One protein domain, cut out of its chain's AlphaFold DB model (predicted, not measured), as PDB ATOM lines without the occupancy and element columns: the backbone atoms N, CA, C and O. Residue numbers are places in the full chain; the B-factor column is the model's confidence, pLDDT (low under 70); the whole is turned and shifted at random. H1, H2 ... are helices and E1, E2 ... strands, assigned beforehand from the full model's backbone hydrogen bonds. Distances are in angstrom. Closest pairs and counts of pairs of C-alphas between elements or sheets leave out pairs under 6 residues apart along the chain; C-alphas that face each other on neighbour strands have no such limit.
ATOM      1  N   LEU A   2      33.948  56.239 -19.632       75.25
ATOM      2  CA  LEU A   2      34.707  55.567 -18.560       75.25
ATOM      3  C   LEU A   2      34.262  54.112 -18.336       75.25
ATOM      4  O   LEU A   2      35.110  53.245 -18.163       75.25
ATOM      5  N   ASN A   3      32.957  53.831 -18.409       78.62
ATOM      6  CA  ASN A   3      32.444  52.461 -18.296       78.62
ATOM      7  C   ASN A   3      32.968  51.550 -19.413       78.62
ATOM      8  O   ASN A   3      33.394  50.439 -19.131       78.62
ATOM      9  N   ASP A   4      33.009  52.033 -20.655       79.44
ATOM     10  CA  ASP A   4      33.472  51.239 -21.802       79.44
ATOM     11  C   ASP A   4      34.980  50.939 -21.702       79.44
ATOM     12  O   ASP A   4      35.426  49.829 -21.991       79.44
ATOM     13  N   LEU A   5      35.764  51.901 -21.193       79.00
ATOM     14  CA  LEU A   5      37.174  51.710 -20.835       79.00
ATOM     15  C   LEU A   5      37.353  50.631 -19.759       79.00
ATOM     16  O   LEU A   5      38.217  49.766 -19.896       79.00
ATOM     17  N   PHE A   6      36.534  50.665 -18.705       83.25
ATOM     18  CA  PHE A   6      36.568  49.660 -17.642       83.25
ATOM     19  C   PHE A   6      36.173  48.272 -18.145       83.25
ATOM     20  O   PHE A   6      36.815  47.293 -17.772       83.25
ATOM     21  N   ILE A   7      35.164  48.180 -19.014       84.00
ATOM     22  CA  ILE A   7      34.721  46.916 -19.615       84.00
ATOM     23  C   ILE A   7      35.844  46.316 -20.465       84.00
ATOM     24  O   ILE A   7      36.211  45.162 -20.253       84.00
ATOM     25  N   ASN A   8      36.461  47.095 -21.357       83.19
ATOM     26  CA  ASN A   8      37.588  46.611 -22.159       83.19
ATOM     27  C   ASN A   8      38.800  46.230 -21.309       83.19
ATOM     28  O   ASN A   8      39.406  45.187 -21.548       83.19
ATOM     29  N   GLY A   9      39.130  47.026 -20.289       81.62
ATOM     30  CA  GLY A   9      40.196  46.695 -19.345       81.62
ATOM     31  C   GLY A   9      39.928  45.381 -18.607       81.62
ATOM     32  O   GLY A   9      40.808  44.526 -18.531       81.62
ATOM     33  N   ALA A  10      38.699  45.178 -18.127       86.69
ATOM     34  CA  ALA A  10      38.288  43.945 -17.466       86.69
ATOM     35  C   ALA A  10      38.350  42.737 -18.412       86.69
ATOM     36  O   ALA A  10      38.837  41.685 -18.005       86.69
ATOM     37  N   ILE A  11      37.930  42.892 -19.673       85.50
ATOM     38  CA  ILE A  11      38.035  41.849 -20.703       85.50
ATOM     39  C   ILE A  11      39.502  41.464 -20.918       85.50
ATOM     40  O   ILE A  11      39.837  40.283 -20.847       85.50
ATOM     41  N   VAL A  12      40.395  42.443 -21.101       83.88
ATOM     42  CA  VAL A  12      41.835  42.190 -21.266       83.88
ATOM     43  C   VAL A  12      42.397  41.442 -20.058       83.88
ATOM     44  O   VAL A  12      43.031  40.402 -20.226       83.88
ATOM     45  N   ILE A  13      42.144  41.925 -18.839       85.31
ATOM     46  CA  ILE A  13      42.658  41.305 -17.609       85.31
ATOM     47  C   ILE A  13      42.111  39.883 -17.443       85.31
ATOM     48  O   ILE A  13      42.872  38.968 -17.129       85.31
ATOM     49  N   ALA A  14      40.813  39.674 -17.685       85.69
ATOM     50  CA  ALA A  14      40.182  38.362 -17.600       85.69
ATOM     51  C   ALA A  14      40.806  37.379 -18.594       85.69
ATOM     52  O   ALA A  14      41.111  36.245 -18.227       85.69
ATOM     53  N   THR A  15      41.063  37.808 -19.830       81.88
ATOM     54  CA  THR A  15      41.666  36.942 -20.845       81.88
ATOM     55  C   THR A  15      43.139  36.666 -20.586       81.88
ATOM     56  O   THR A  15      43.572  35.533 -20.783       81.88
ATOM     57  N   ILE A  16      43.905  37.639 -20.079       80.25
ATOM     58  CA  ILE A  16      45.282  37.400 -19.622       80.25
ATOM     59  C   ILE A  16      45.285  36.389 -18.474       80.25
ATOM     60  O   ILE A  16      46.066  35.443 -18.497       80.25
ATOM     61  N   SER A  17      44.401  36.556 -17.488       81.75
ATOM     62  CA  SER A  17      44.300  35.658 -16.333       81.75
ATOM     63  C   SER A  17      43.906  34.237 -16.746       81.75
ATOM     64  O   SER A  17      44.547  33.275 -16.325       81.75
ATOM     65  N   LEU A  18      42.913  34.097 -17.631       80.56
ATOM     66  CA  LEU A  18      42.512  32.809 -18.203       80.56
ATOM     67  C   LEU A  18      43.645  32.172 -19.008       80.56
ATOM     68  O   LEU A  18      43.933  30.994 -18.816       80.56
ATOM     69  N   GLY A  19      44.318  32.938 -19.869       75.75
ATOM     70  CA  GLY A  19      45.473  32.460 -20.624       75.75
ATOM     71  C   GLY A  19      46.592  31.981 -19.700       75.75
ATOM     72  O   GLY A  19      47.112  30.886 -19.880       75.75
ATOM     73  N   ASN A  20      46.903  32.744 -18.654       75.69
ATOM     74  CA  ASN A  20      47.930  32.372 -17.687       75.69
ATOM     75  C   ASN A  20      47.560  31.104 -16.901       75.69
ATOM     76  O   ASN A  20      48.415  30.262 -16.666       75.69
ATOM     77  N   GLN A  21      46.286  30.921 -16.535       79.00
ATOM     78  CA  GLN A  21      45.821  29.694 -15.874       79.00
ATOM     79  C   GLN A  21      45.847  28.478 -16.805       79.00
ATOM     80  O   GLN A  21      46.277  27.402 -16.396       79.00
ATOM     81  N   ILE A  22      45.416  28.634 -18.059       71.75
ATOM     82  CA  ILE A  22      45.406  27.547 -19.048       71.75
ATOM     83  C   ILE A  22      46.834  27.076 -19.351       71.75
ATOM     84  O   ILE A  22      47.059  25.879 -19.529       71.75
ATOM     85  N   LEU A  23      47.805  27.993 -19.375       67.44
ATOM     86  CA  LEU A  23      49.207  27.678 -19.648       67.44
ATOM     87  C   LEU A  23      50.077  27.596 -18.389       67.44
ATOM     88  O   LEU A  23      51.290  27.469 -18.497       67.44
ATOM     89  N   ILE A  24      49.486  27.551 -17.193       68.62
ATOM     90  CA  ILE A  24      50.246  27.472 -15.934       68.62
ATOM     91  C   ILE A  24      51.116  26.208 -15.841       68.62
ATOM     92  O   ILE A  24      52.138  26.201 -15.165       68.62
ATOM     93  N   ASN A  25      50.714  25.147 -16.551       64.38
ATOM     94  CA  ASN A  25      51.416  23.863 -16.623       64.38
ATOM     95  C   ASN A  25      52.145  23.642 -17.959       64.38
ATOM     96  O   ASN A  25      52.695  22.565 -18.182       64.38
ATOM     97  N   GLN A  26      52.112  24.611 -18.875       64.50
ATOM     98  CA  GLN A  26      52.797  24.524 -20.161       64.50
ATOM     99  C   GLN A  26      53.749  25.700 -20.288       64.50
ATOM    100  O   GLN A  26      53.323  26.845 -20.383       64.50
ATOM    101  N   GLU A  27      55.049  25.423 -20.336       58.66
ATOM    102  CA  GLU A  27      56.022  26.464 -20.636       58.66
ATOM    103  C   GLU A  27      55.789  26.964 -22.066       58.66
ATOM    104  O   GLU A  27      56.160  26.319 -23.052       58.66
ATOM    105  N   VAL A  28      55.133  28.122 -22.178       58.09
ATOM    106  CA  VAL A  28      54.866  28.827 -23.439       58.09
ATOM    107  C   VAL A  28      56.166  29.443 -23.922       58.09
ATOM    108  O   VAL A  28      56.397  30.645 -23.872       58.09
ATOM    109  N   THR A  29      57.089  28.587 -24.326       58.66
ATOM    110  CA  THR A  29      58.370  29.010 -24.862       58.66
ATOM    111  C   THR A  29      58.238  29.233 -26.368       58.66
ATOM    112  O   THR A  29      57.389  28.624 -27.032       58.66
ATOM    113  N   PRO A  30      59.109  30.058 -26.976       55.97
ATOM    114  CA  PRO A  30      59.182  30.208 -28.428       55.97
ATOM    115  C   PRO A  30      59.420  28.886 -29.176       55.97
ATOM    116  O   PRO A  30      59.125  28.818 -30.368       55.97
ATOM    117  N   TYR A  31      59.909  27.856 -28.479       56.75
ATOM    118  CA  TYR A  31      60.164  26.503 -28.977       56.75
ATOM    119  C   TYR A  31      58.996  25.525 -28.750       56.75
ATOM    120  O   TYR A  31      59.092  24.359 -29.129       56.75
ATOM    121  N   SER A  32      57.890  25.983 -28.153       60.56
ATOM    122  CA  SER A  32      56.684  25.175 -27.954       60.56
ATOM    123  C   SER A  32      56.074  24.720 -29.293       60.56
ATOM    124  O   SER A  32      56.201  25.413 -30.313       60.56
ATOM    125  N   PRO A  33      55.410  23.547 -29.325       67.56
ATOM    126  CA  PRO A  33      54.871  22.989 -30.556       67.56
ATOM    127  C   PRO A  33      53.845  23.931 -31.195       67.56
ATOM    128  O   PRO A  33      52.981  24.499 -30.527       67.56
ATOM    129  N   PHE A  34      53.906  24.028 -32.525       65.50
ATOM    130  CA  PHE A  34      53.122  24.952 -33.356       65.50
ATOM    131  C   PHE A  34      51.607  24.920 -33.073       65.50
ATOM    132  O   PHE A  34      50.927  25.927 -33.231       65.50
ATOM    133  N   LYS A  35      51.075  23.786 -32.595       67.81
ATOM    134  CA  LYS A  35      49.665  23.636 -32.197       67.81
ATOM    135  C   LYS A  35      49.263  24.534 -31.021       67.81
ATOM    136  O   LYS A  35      48.194  25.132 -31.074       67.81
ATOM    137  N   ILE A  36      50.100  24.645 -29.985       71.25
ATOM    138  CA  ILE A  36      49.811  25.486 -28.807       71.25
ATOM    139  C   ILE A  36      49.859  26.957 -29.215       71.25
ATOM    140  O   ILE A  36      48.974  27.732 -28.861       71.25
ATOM    141  N   LYS A  37      50.842  27.312 -30.050       71.38
ATOM    142  CA  LYS A  37      50.968  28.648 -30.634       71.38
ATOM    143  C   LYS A  37      49.730  29.070 -31.414       71.38
ATOM    144  O   LYS A  37      49.218  30.160 -31.190       71.38
ATOM    145  N   LEU A  38      49.234  28.193 -32.285       71.38
ATOM    146  CA  LEU A  38      48.073  28.462 -33.137       71.38
ATOM    147  C   LEU A  38      46.776  28.565 -32.317       71.38
ATOM    148  O   LEU A  38      45.925  29.411 -32.582       71.38
ATOM    149  N   PHE A  39      46.646  27.749 -31.268       76.00
ATOM    150  CA  PHE A  39      45.532  27.857 -30.329       76.00
ATOM    151  C   PHE A  39      45.561  29.195 -29.578       76.00
ATOM    152  O   PHE A  39      44.551  29.896 -29.512       76.00
ATOM    153  N   PHE A  40      46.730  29.588 -29.065       74.88
ATOM    154  CA  PHE A  40      46.886  30.833 -28.317       74.88
ATOM    155  C   PHE A  40      46.686  32.069 -29.201       74.88
ATOM    156  O   PHE A  40      45.993  33.008 -28.809       74.88
ATOM    157  N   SER A  41      47.225  32.046 -30.422       72.50
ATOM    158  CA  SER A  41      47.042  33.113 -31.406       72.50
ATOM    159  C   SER A  41      45.574  33.264 -31.796       72.50
ATOM    160  O   SER A  41      45.069  34.381 -31.823       72.50
ATOM    161  N   SER A  42      44.860  32.152 -32.010       78.00
ATOM    162  CA  SER A  42      43.427  32.165 -32.318       78.00
ATOM    163  C   SER A  42      42.597  32.736 -31.168       78.00
ATOM    164  O   SER A  42      41.702  33.542 -31.409       78.00
ATOM    165  N   MET A  43      42.892  32.358 -29.921       79.19
ATOM    166  CA  MET A  43      42.195  32.896 -28.744       79.19
ATOM    167  C   MET A  43      42.474  34.387 -28.549       79.19
ATOM    168  O   MET A  43      41.566  35.167 -28.263       79.19
ATOM    169  N   SER A  44      43.718  34.807 -28.777       76.81
ATOM    170  CA  SER A  44      44.106  36.216 -28.777       76.81
ATOM    171  C   SER A  44      43.438  37.007 -29.916       76.81
ATOM    172  O   SER A  44      43.039  38.151 -29.714       76.81
ATOM    173  N   GLY A  45      43.237  36.410 -31.092       77.12
ATOM    174  CA  GLY A  45      42.490  37.029 -32.193       77.12
ATOM    175  C   GLY A  45      41.013  37.245 -31.858       77.12
ATOM    176  O   GLY A  45      40.484  38.337 -32.059       77.12
ATOM    177  N   ILE A  46      40.367  36.243 -31.253       82.31
ATOM    178  CA  ILE A  46      38.983  36.351 -30.757       82.31
ATOM    179  C   ILE A  46      38.869  37.473 -29.716       82.31
ATOM    180  O   ILE A  46      37.926  38.262 -29.767       82.31
ATOM    181  N   LEU A  47      39.854  37.596 -28.817       81.62
ATOM    182  CA  LEU A  47      39.938  38.714 -27.876       81.62
ATOM    183  C   LEU A  47      39.999  40.066 -28.600       81.62
ATOM    184  O   LEU A  47      39.285  40.996 -28.232       81.62
ATOM    185  N   GLY A  48      40.830  40.175 -29.639       80.50
ATOM    186  CA  GLY A  48      40.943  41.382 -30.456       80.50
ATOM    187  C   GLY A  48      39.618  41.784 -31.109       80.50
ATOM    188  O   GLY A  48      39.258  42.958 -31.086       80.50
ATOM    189  N   ILE A  49      38.854  40.815 -31.623       80.31
ATOM    190  CA  ILE A  49      37.520  41.053 -32.196       80.31
ATOM    191  C   ILE A  49      36.534  41.522 -31.115       80.31
ATOM    192  O   ILE A  49      35.796  42.481 -31.331       80.31
ATOM    193  N   LEU A  50      36.550  40.900 -29.933       79.31
ATOM    194  CA  LEU A  50      35.725  41.307 -28.787       79.31
ATOM    195  C   LEU A  50      35.996  42.753 -28.351       79.31
ATOM    196  O   LEU A  50      35.065  43.493 -28.031       79.31
ATOM    197  N   LEU A  51      37.262  43.167 -28.376       79.44
ATOM    198  CA  LEU A  51      37.679  44.538 -28.079       79.44
ATOM    199  C   LEU A  51      37.251  45.529 -29.168       79.44
ATOM    200  O   LEU A  51      36.938  46.676 -28.863       79.44
ATOM    201  N   MET A  52      37.198  45.085 -30.425       75.88
ATOM    202  CA  MET A  52      36.715  45.897 -31.541       75.88
ATOM    203  C   MET A  52      35.198  46.131 -31.458       75.88
ATOM    204  O   MET A  52      34.733  47.237 -31.732       75.88
ATOM    205  N   ILE A  53      34.431  45.117 -31.034       77.50
ATOM    206  CA  ILE A  53      32.979  45.224 -30.797       77.50
ATOM    207  C   ILE A  53      32.689  46.206 -29.656       77.50
ATOM    208  O   ILE A  53      31.780  47.024 -29.764       77.50
ATOM    209  N   ASN A  54      33.491  46.175 -28.591       74.12
ATOM    210  CA  ASN A  54      33.395  47.114 -27.473       74.12
ATOM    211  C   ASN A  54      34.190  48.405 -27.736       74.12
ATOM    212  O   ASN A  54      34.931  48.885 -26.880       74.12
ATOM    213  N   SER A  55      34.072  48.981 -28.931       71.06
ATOM    214  CA  SER A  55      34.832  50.174 -29.311       71.06
ATOM    215  C   SER A  55      34.477  51.367 -28.414       71.06
ATOM    216  O   SER A  55      33.310  51.728 -28.258       71.06
ATOM    217  N   VAL A  56      35.491  52.023 -27.840       75.31
ATOM    218  CA  VAL A  56      35.269  53.176 -26.954       75.31
ATOM    219  C   VAL A  56      35.296  54.458 -27.768       75.31
ATOM    220  O   VAL A  56      36.332  54.832 -28.318       75.31
ATOM    221  N   GLN A  57      34.172  55.168 -27.808       74.31
ATOM    222  CA  GLN A  57      34.124  56.518 -28.366       74.31
ATOM    223  C   GLN A  57      34.623  57.524 -27.326       74.31
ATOM    224  O   GLN A  57      34.036  57.671 -26.251       74.31
ATOM    225  N   ILE A  58      35.732  58.195 -27.647       74.69
ATOM    226  CA  ILE A  58      36.380  59.196 -26.784       74.69
ATOM    227  C   ILE A  58      35.968  60.619 -27.175       74.69
ATOM    228  O   ILE A  58      35.861  61.494 -26.327       74.69
ATOM    229  N   LEU A  59      35.720  60.861 -28.458       74.88
ATOM    230  CA  LEU A  59      35.199  62.120 -28.991       74.88
ATOM    231  C   LEU A  59      34.193  61.792 -30.108       74.88
ATOM    232  O   LEU A  59      34.244  60.684 -30.651       74.88
ATOM    233  N   PRO A  60      33.308  62.726 -30.504       73.94
ATOM    234  CA  PRO A  60      32.457  62.537 -31.675       73.94
ATOM    235  C   PRO A  60      33.335  62.260 -32.906       73.94
ATOM    236  O   PRO A  60      34.109  63.117 -33.323       73.94
ATOM    237  N   GLY A  61      33.262  61.041 -33.447       75.38
ATOM    238  CA  GLY A  61      34.086  60.598 -34.579       75.38
ATOM    239  C   GLY A  61      35.469  60.029 -34.229       75.38
ATOM    240  O   GLY A  61      36.172  59.592 -35.135       75.38
ATOM    241  N   VAL A  62      35.859  59.977 -32.949       74.31
ATOM    242  CA  VAL A  62      37.131  59.377 -32.505       74.31
ATOM    243  C   VAL A  62      36.852  58.098 -31.721       74.31
ATOM    244  O   VAL A  62      36.361  58.136 -30.588       74.31
ATOM    245  N   ILE A  63      37.193  56.967 -32.336       79.38
ATOM    246  CA  ILE A  63      37.093  55.629 -31.750       79.38
ATOM    247  C   ILE A  63      38.487  55.188 -31.306       79.38
ATOM    248  O   ILE A  63      39.451  55.287 -32.065       79.38
ATOM    249  N   LEU A  64      38.588  54.690 -30.078       77.25
ATOM    250  CA  LEU A  64      39.793  54.058 -29.559       77.25
ATOM    251  C   LEU A  64      39.778  52.571 -29.925       77.25
ATOM    252  O   LEU A  64      38.936  51.818 -29.431       77.25
ATOM    253  N   ASP A  65      40.706  52.157 -30.788       77.00
ATOM    254  CA  ASP A  65      40.880  50.756 -31.171       77.00
ATOM    255  C   ASP A  65      41.822  50.031 -30.192       77.00
ATOM    256  O   ASP A  65      42.998  50.376 -30.045       77.00
ATOM    257  N   PHE A  66      41.295  49.009 -29.517       77.38
ATOM    258  CA  PHE A  66      42.019  48.204 -28.532       77.38
ATOM    259  C   PHE A  66      42.618  46.913 -29.106       77.38
ATOM    260  O   PHE A  66      43.320  46.195 -28.388       77.38
ATOM    261  N   ARG A  67      42.421  46.617 -30.399       76.88
ATOM    262  CA  ARG A  67      42.964  45.418 -31.062       76.88
ATOM    263  C   ARG A  67      44.486  45.303 -30.927       76.88
ATOM    264  O   ARG A  67      45.013  44.198 -30.791       76.88
ATOM    265  N   ASN A  68      45.195  46.432 -30.884       77.69
ATOM    266  CA  ASN A  68      46.649  46.464 -30.706       77.69
ATOM    267  C   ASN A  68      47.113  45.794 -29.408       77.69
ATOM    268  O   ASN A  68      48.178  45.182 -29.393       77.69
ATOM    269  N   ILE A  69      46.312  45.833 -28.339       79.56
ATOM    270  CA  ILE A  69      46.645  45.153 -27.082       79.56
ATOM    271  C   ILE A  69      46.676  43.638 -27.294       79.56
ATOM    272  O   ILE A  69      47.629  42.981 -26.880       79.56
ATOM    273  N   ALA A  70      45.682  43.088 -27.996       77.56
ATOM    274  CA  ALA A  70      45.643  41.668 -28.328       77.56
ATOM    275  C   ALA A  70      46.822  41.257 -29.229       77.56
ATOM    276  O   ALA A  70      47.438  40.218 -28.997       77.56
ATOM    277  N   ILE A  71      47.200  42.097 -30.200       76.00
ATOM    278  CA  ILE A  71      48.361  41.853 -31.075       76.00
ATOM    279  C   ILE A  71      49.665  41.836 -30.267       76.00
ATOM    280  O   ILE A  71      50.465  40.915 -30.432       76.00
ATOM    281  N   ILE A  72      49.868  42.806 -29.369       77.62
ATOM    282  CA  ILE A  72      51.057  42.880 -28.505       77.62
ATOM    283  C   ILE A  72      51.138  41.650 -27.595       77.62
ATOM    284  O   ILE A  72      52.208  41.064 -27.471       77.62
ATOM    285  N   LEU A  73      50.014  41.218 -27.018       73.19
ATOM    286  CA  LEU A  73      49.916  39.983 -26.233       73.19
ATOM    287  C   LEU A  73      50.288  38.742 -27.052       73.19
ATOM    288  O   LEU A  73      51.074  37.906 -26.616       73.19
ATOM    289  N   SER A  74      49.761  38.622 -28.265       70.38
ATOM    290  CA  SER A  74      50.121  37.528 -29.169       70.38
ATOM    291  C   SER A  74      51.624  37.535 -29.489       70.38
ATOM    292  O   SER A  74      52.272  36.487 -29.476       70.38
ATOM    293  N   ALA A  75      52.205  38.720 -29.702       70.62
ATOM    294  CA  ALA A  75      53.624  38.896 -29.992       70.62
ATOM    295  C   ALA A  75      54.527  38.496 -28.816       70.62
ATOM    296  O   ALA A  75      55.527  37.808 -29.026       70.62
ATOM    297  N   THR A  76      54.180  38.909 -27.592       69.94
ATOM    298  CA  THR A  76      54.996  38.662 -26.395       69.94
ATOM    299  C   THR A  76      54.990  37.198 -25.977       69.94
ATOM    300  O   THR A  76      56.045  36.676 -25.630       69.94
ATOM    301  N   TYR A  77      53.841  36.520 -26.044       66.50
ATOM    302  CA  TYR A  77      53.726  35.133 -25.580       66.50
ATOM    303  C   TYR A  77      54.038  34.085 -26.658       66.50
ATOM    304  O   TYR A  77      54.565  33.020 -26.350       66.50
ATOM    305  N   CYS A  78      53.726  34.348 -27.929       63.16
ATOM    306  CA  CYS A  78      53.808  33.340 -28.996       63.16
ATOM    307  C   CYS A  78      54.957  33.606 -30.003       63.16
ATOM    308  O   CYS A  78      55.408  32.701 -30.726       63.16
ATOM    309  N   GLY A  79      55.506  34.827 -29.991       62.19
ATOM    310  CA  GLY A  79      56.568  35.296 -30.882       62.19
ATOM    311  C   GLY A  79      56.054  35.826 -32.230       62.19
ATOM    312  O   GLY A  79      54.862  35.794 -32.530       62.19
ATOM    313  N   PHE A  80      56.985  36.275 -33.078       56.56
ATOM    314  CA  PHE A  80      56.726  36.987 -34.348       56.56
ATOM    315  C   PHE A  80      55.857  36.237 -35.380       56.56
ATOM    316  O   PHE A  80      55.229  36.849 -36.241       56.56
ATOM    317  N   VAL A  81      55.806  34.903 -35.322       54.12
ATOM    318  CA  VAL A  81      54.992  34.095 -36.254       54.12
ATOM    319  C   VAL A  81      53.497  34.248 -35.950       54.12
ATOM    320  O   VAL A  81      52.663  34.230 -36.850       54.12
ATOM    321  N   SER A  82      53.160  34.471 -34.681       52.81
ATOM    322  CA  SER A  82      51.786  34.643 -34.210       52.81
ATOM    323  C   SER A  82      51.173  35.969 -34.648       52.81
ATOM    324  O   SER A  82      49.981  36.050 -34.936       52.81
ATOM    325  N   THR A  83      51.997  37.017 -34.739       52.41
ATOM    326  CA  THR A  83      51.556  38.346 -35.176       52.41
ATOM    327  C   THR A  83      51.146  38.385 -36.639       52.41
ATOM    328  O   THR A  83      50.251  39.148 -36.966       52.41
ATOM    329  N   ILE A  84      51.732  37.546 -37.502       57.31
ATOM    330  CA  ILE A  84      51.352  37.470 -38.925       57.31
ATOM    331  C   ILE A  84      49.967  36.829 -39.093       57.31
ATOM    332  O   ILE A  84      49.223  37.213 -39.985       57.31
ATOM    333  N   ILE A  85      49.600  35.879 -38.228       54.34
ATOM    334  CA  ILE A  85      48.290  35.207 -38.275       54.34
ATOM    335  C   ILE A  85      47.170  36.115 -37.734       54.34
ATOM    336  O   ILE A  85      46.019  35.966 -38.128       54.34
ATOM    337  N   ASN A  86      47.501  37.052 -36.838       47.72
ATOM    338  CA  ASN A  86      46.557  38.001 -36.224       47.72
ATOM    339  C   ASN A  86      46.477  39.371 -36.935       47.72
ATOM    340  O   ASN A  86      45.775  40.275 -36.454       47.72
ATOM    341  N   LEU A  87      47.233  39.552 -38.021       42.44
ATOM    342  CA  LEU A  87      47.234  40.763 -38.845       42.44
ATOM    343  C   LEU A  87      46.033  40.758 -39.801       42.44
ATOM    344  O   LEU A  87      45.333  41.799 -39.843       42.44
TER     345      LEU A  87
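AT A GLANCE: This is residues 2 to 87 of the 87 residues of the protein "GGDEF domain protein" of Desulfosporosinus sp. I2 (UniProt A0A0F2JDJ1). Three helices, H1, H2 and H3, run along the long axis of an elongated body, their centres making a triangle; H2 and H3 pack closely, while H1 is set more loosely beside them. The small strand hairpin E1 and E2 makes one end of the body, the long link from H1 to H2 lies at the other, and short H4 crosses H2 and H3 on the side away from H1. The printed part has 86 residues, with four named helices and two named strands in the order H1, H2, E1, E2, H3, H4; the sheet has the order E1 - E2 and is antiparallel. The class is mostly helix, and the whole is compact, with a radius of gyration of the C-alphas of 13.8 A and spans of 45 by 25 by 15 A.

IN THESE COORDINATES: Strand E1 is residues 56 to 59, 9.2 A from first to last C-alpha, and E2 is residues 62 to 64, 6.6 A. H2, residues 34 to 53, measures 28.7 A; its C-alpha 53 is at (32.979, 45.224, -30.797). H3, residues 67 to 78, measures 16.4 A. H1, residues 2 to 22, measures 30.0 A and begins with C-alpha 2 at (34.707, 55.567, -18.560). H4, residues 80 to 85, measures 9.5 A and ends with C-alpha 85 at (48.290, 35.207, -38.275).

HOW THE PARTS SIT: E1 and E2 form an antiparallel hairpin with 147 degrees between their directions; N 58 and O 62 are 3.0 A apart and N 64 and O 56 are 2.9 A apart, within hydrogen-bond range. The closest C-alphas of H1 and E1, those of Asp 4 and Val 56, are 5.8 A apart. H2 is the hub, touching the three other helices. It touches H3 at a shallow tilt of 14 degrees, opposite ways, the closest C-alphas being those of Gly 48 and Arg 67, 4.6 A. H1 and H2 form a helical hairpin and touch at a shallow tilt of 13 degrees, opposite ways, closest at the C-alphas of Asn 8 and Leu 51, 6.3 A. H1 and H3 are near each other, with 7 pairs of C-alphas within 10 A. H4 touches H2 at a steep tilt of 58 degrees, the same way, closest at the C-alphas of Ser 41 and Ser 82, 5.7 A; of H2, residues 37 to 41 alone touch H4. H4 touches H3 at a steep tilt of 47 degrees, closest at the C-alphas of Ala 75 and Thr 83, 5.6 A; of H3, residues 71 to 75 alone make it. H1 and H4 are apart. Every O i to N i+4 pair is within hydrogen-bond range in H1, H2 and H3; in H4 it is 0 of 2, beside 1 of 3 O i to N i+3 pairs.

THE WHOLE: The two C-alphas farthest apart, those of Asn 25 and Pro 60, are 45.6 A apart. The printed part has no cut. The link from H1 to H2, 11 residues, is long, and the other links are tight. The mean pLDDT of the printed part is 72.5; residues 23 to 35 and 76 to 87 are under 70.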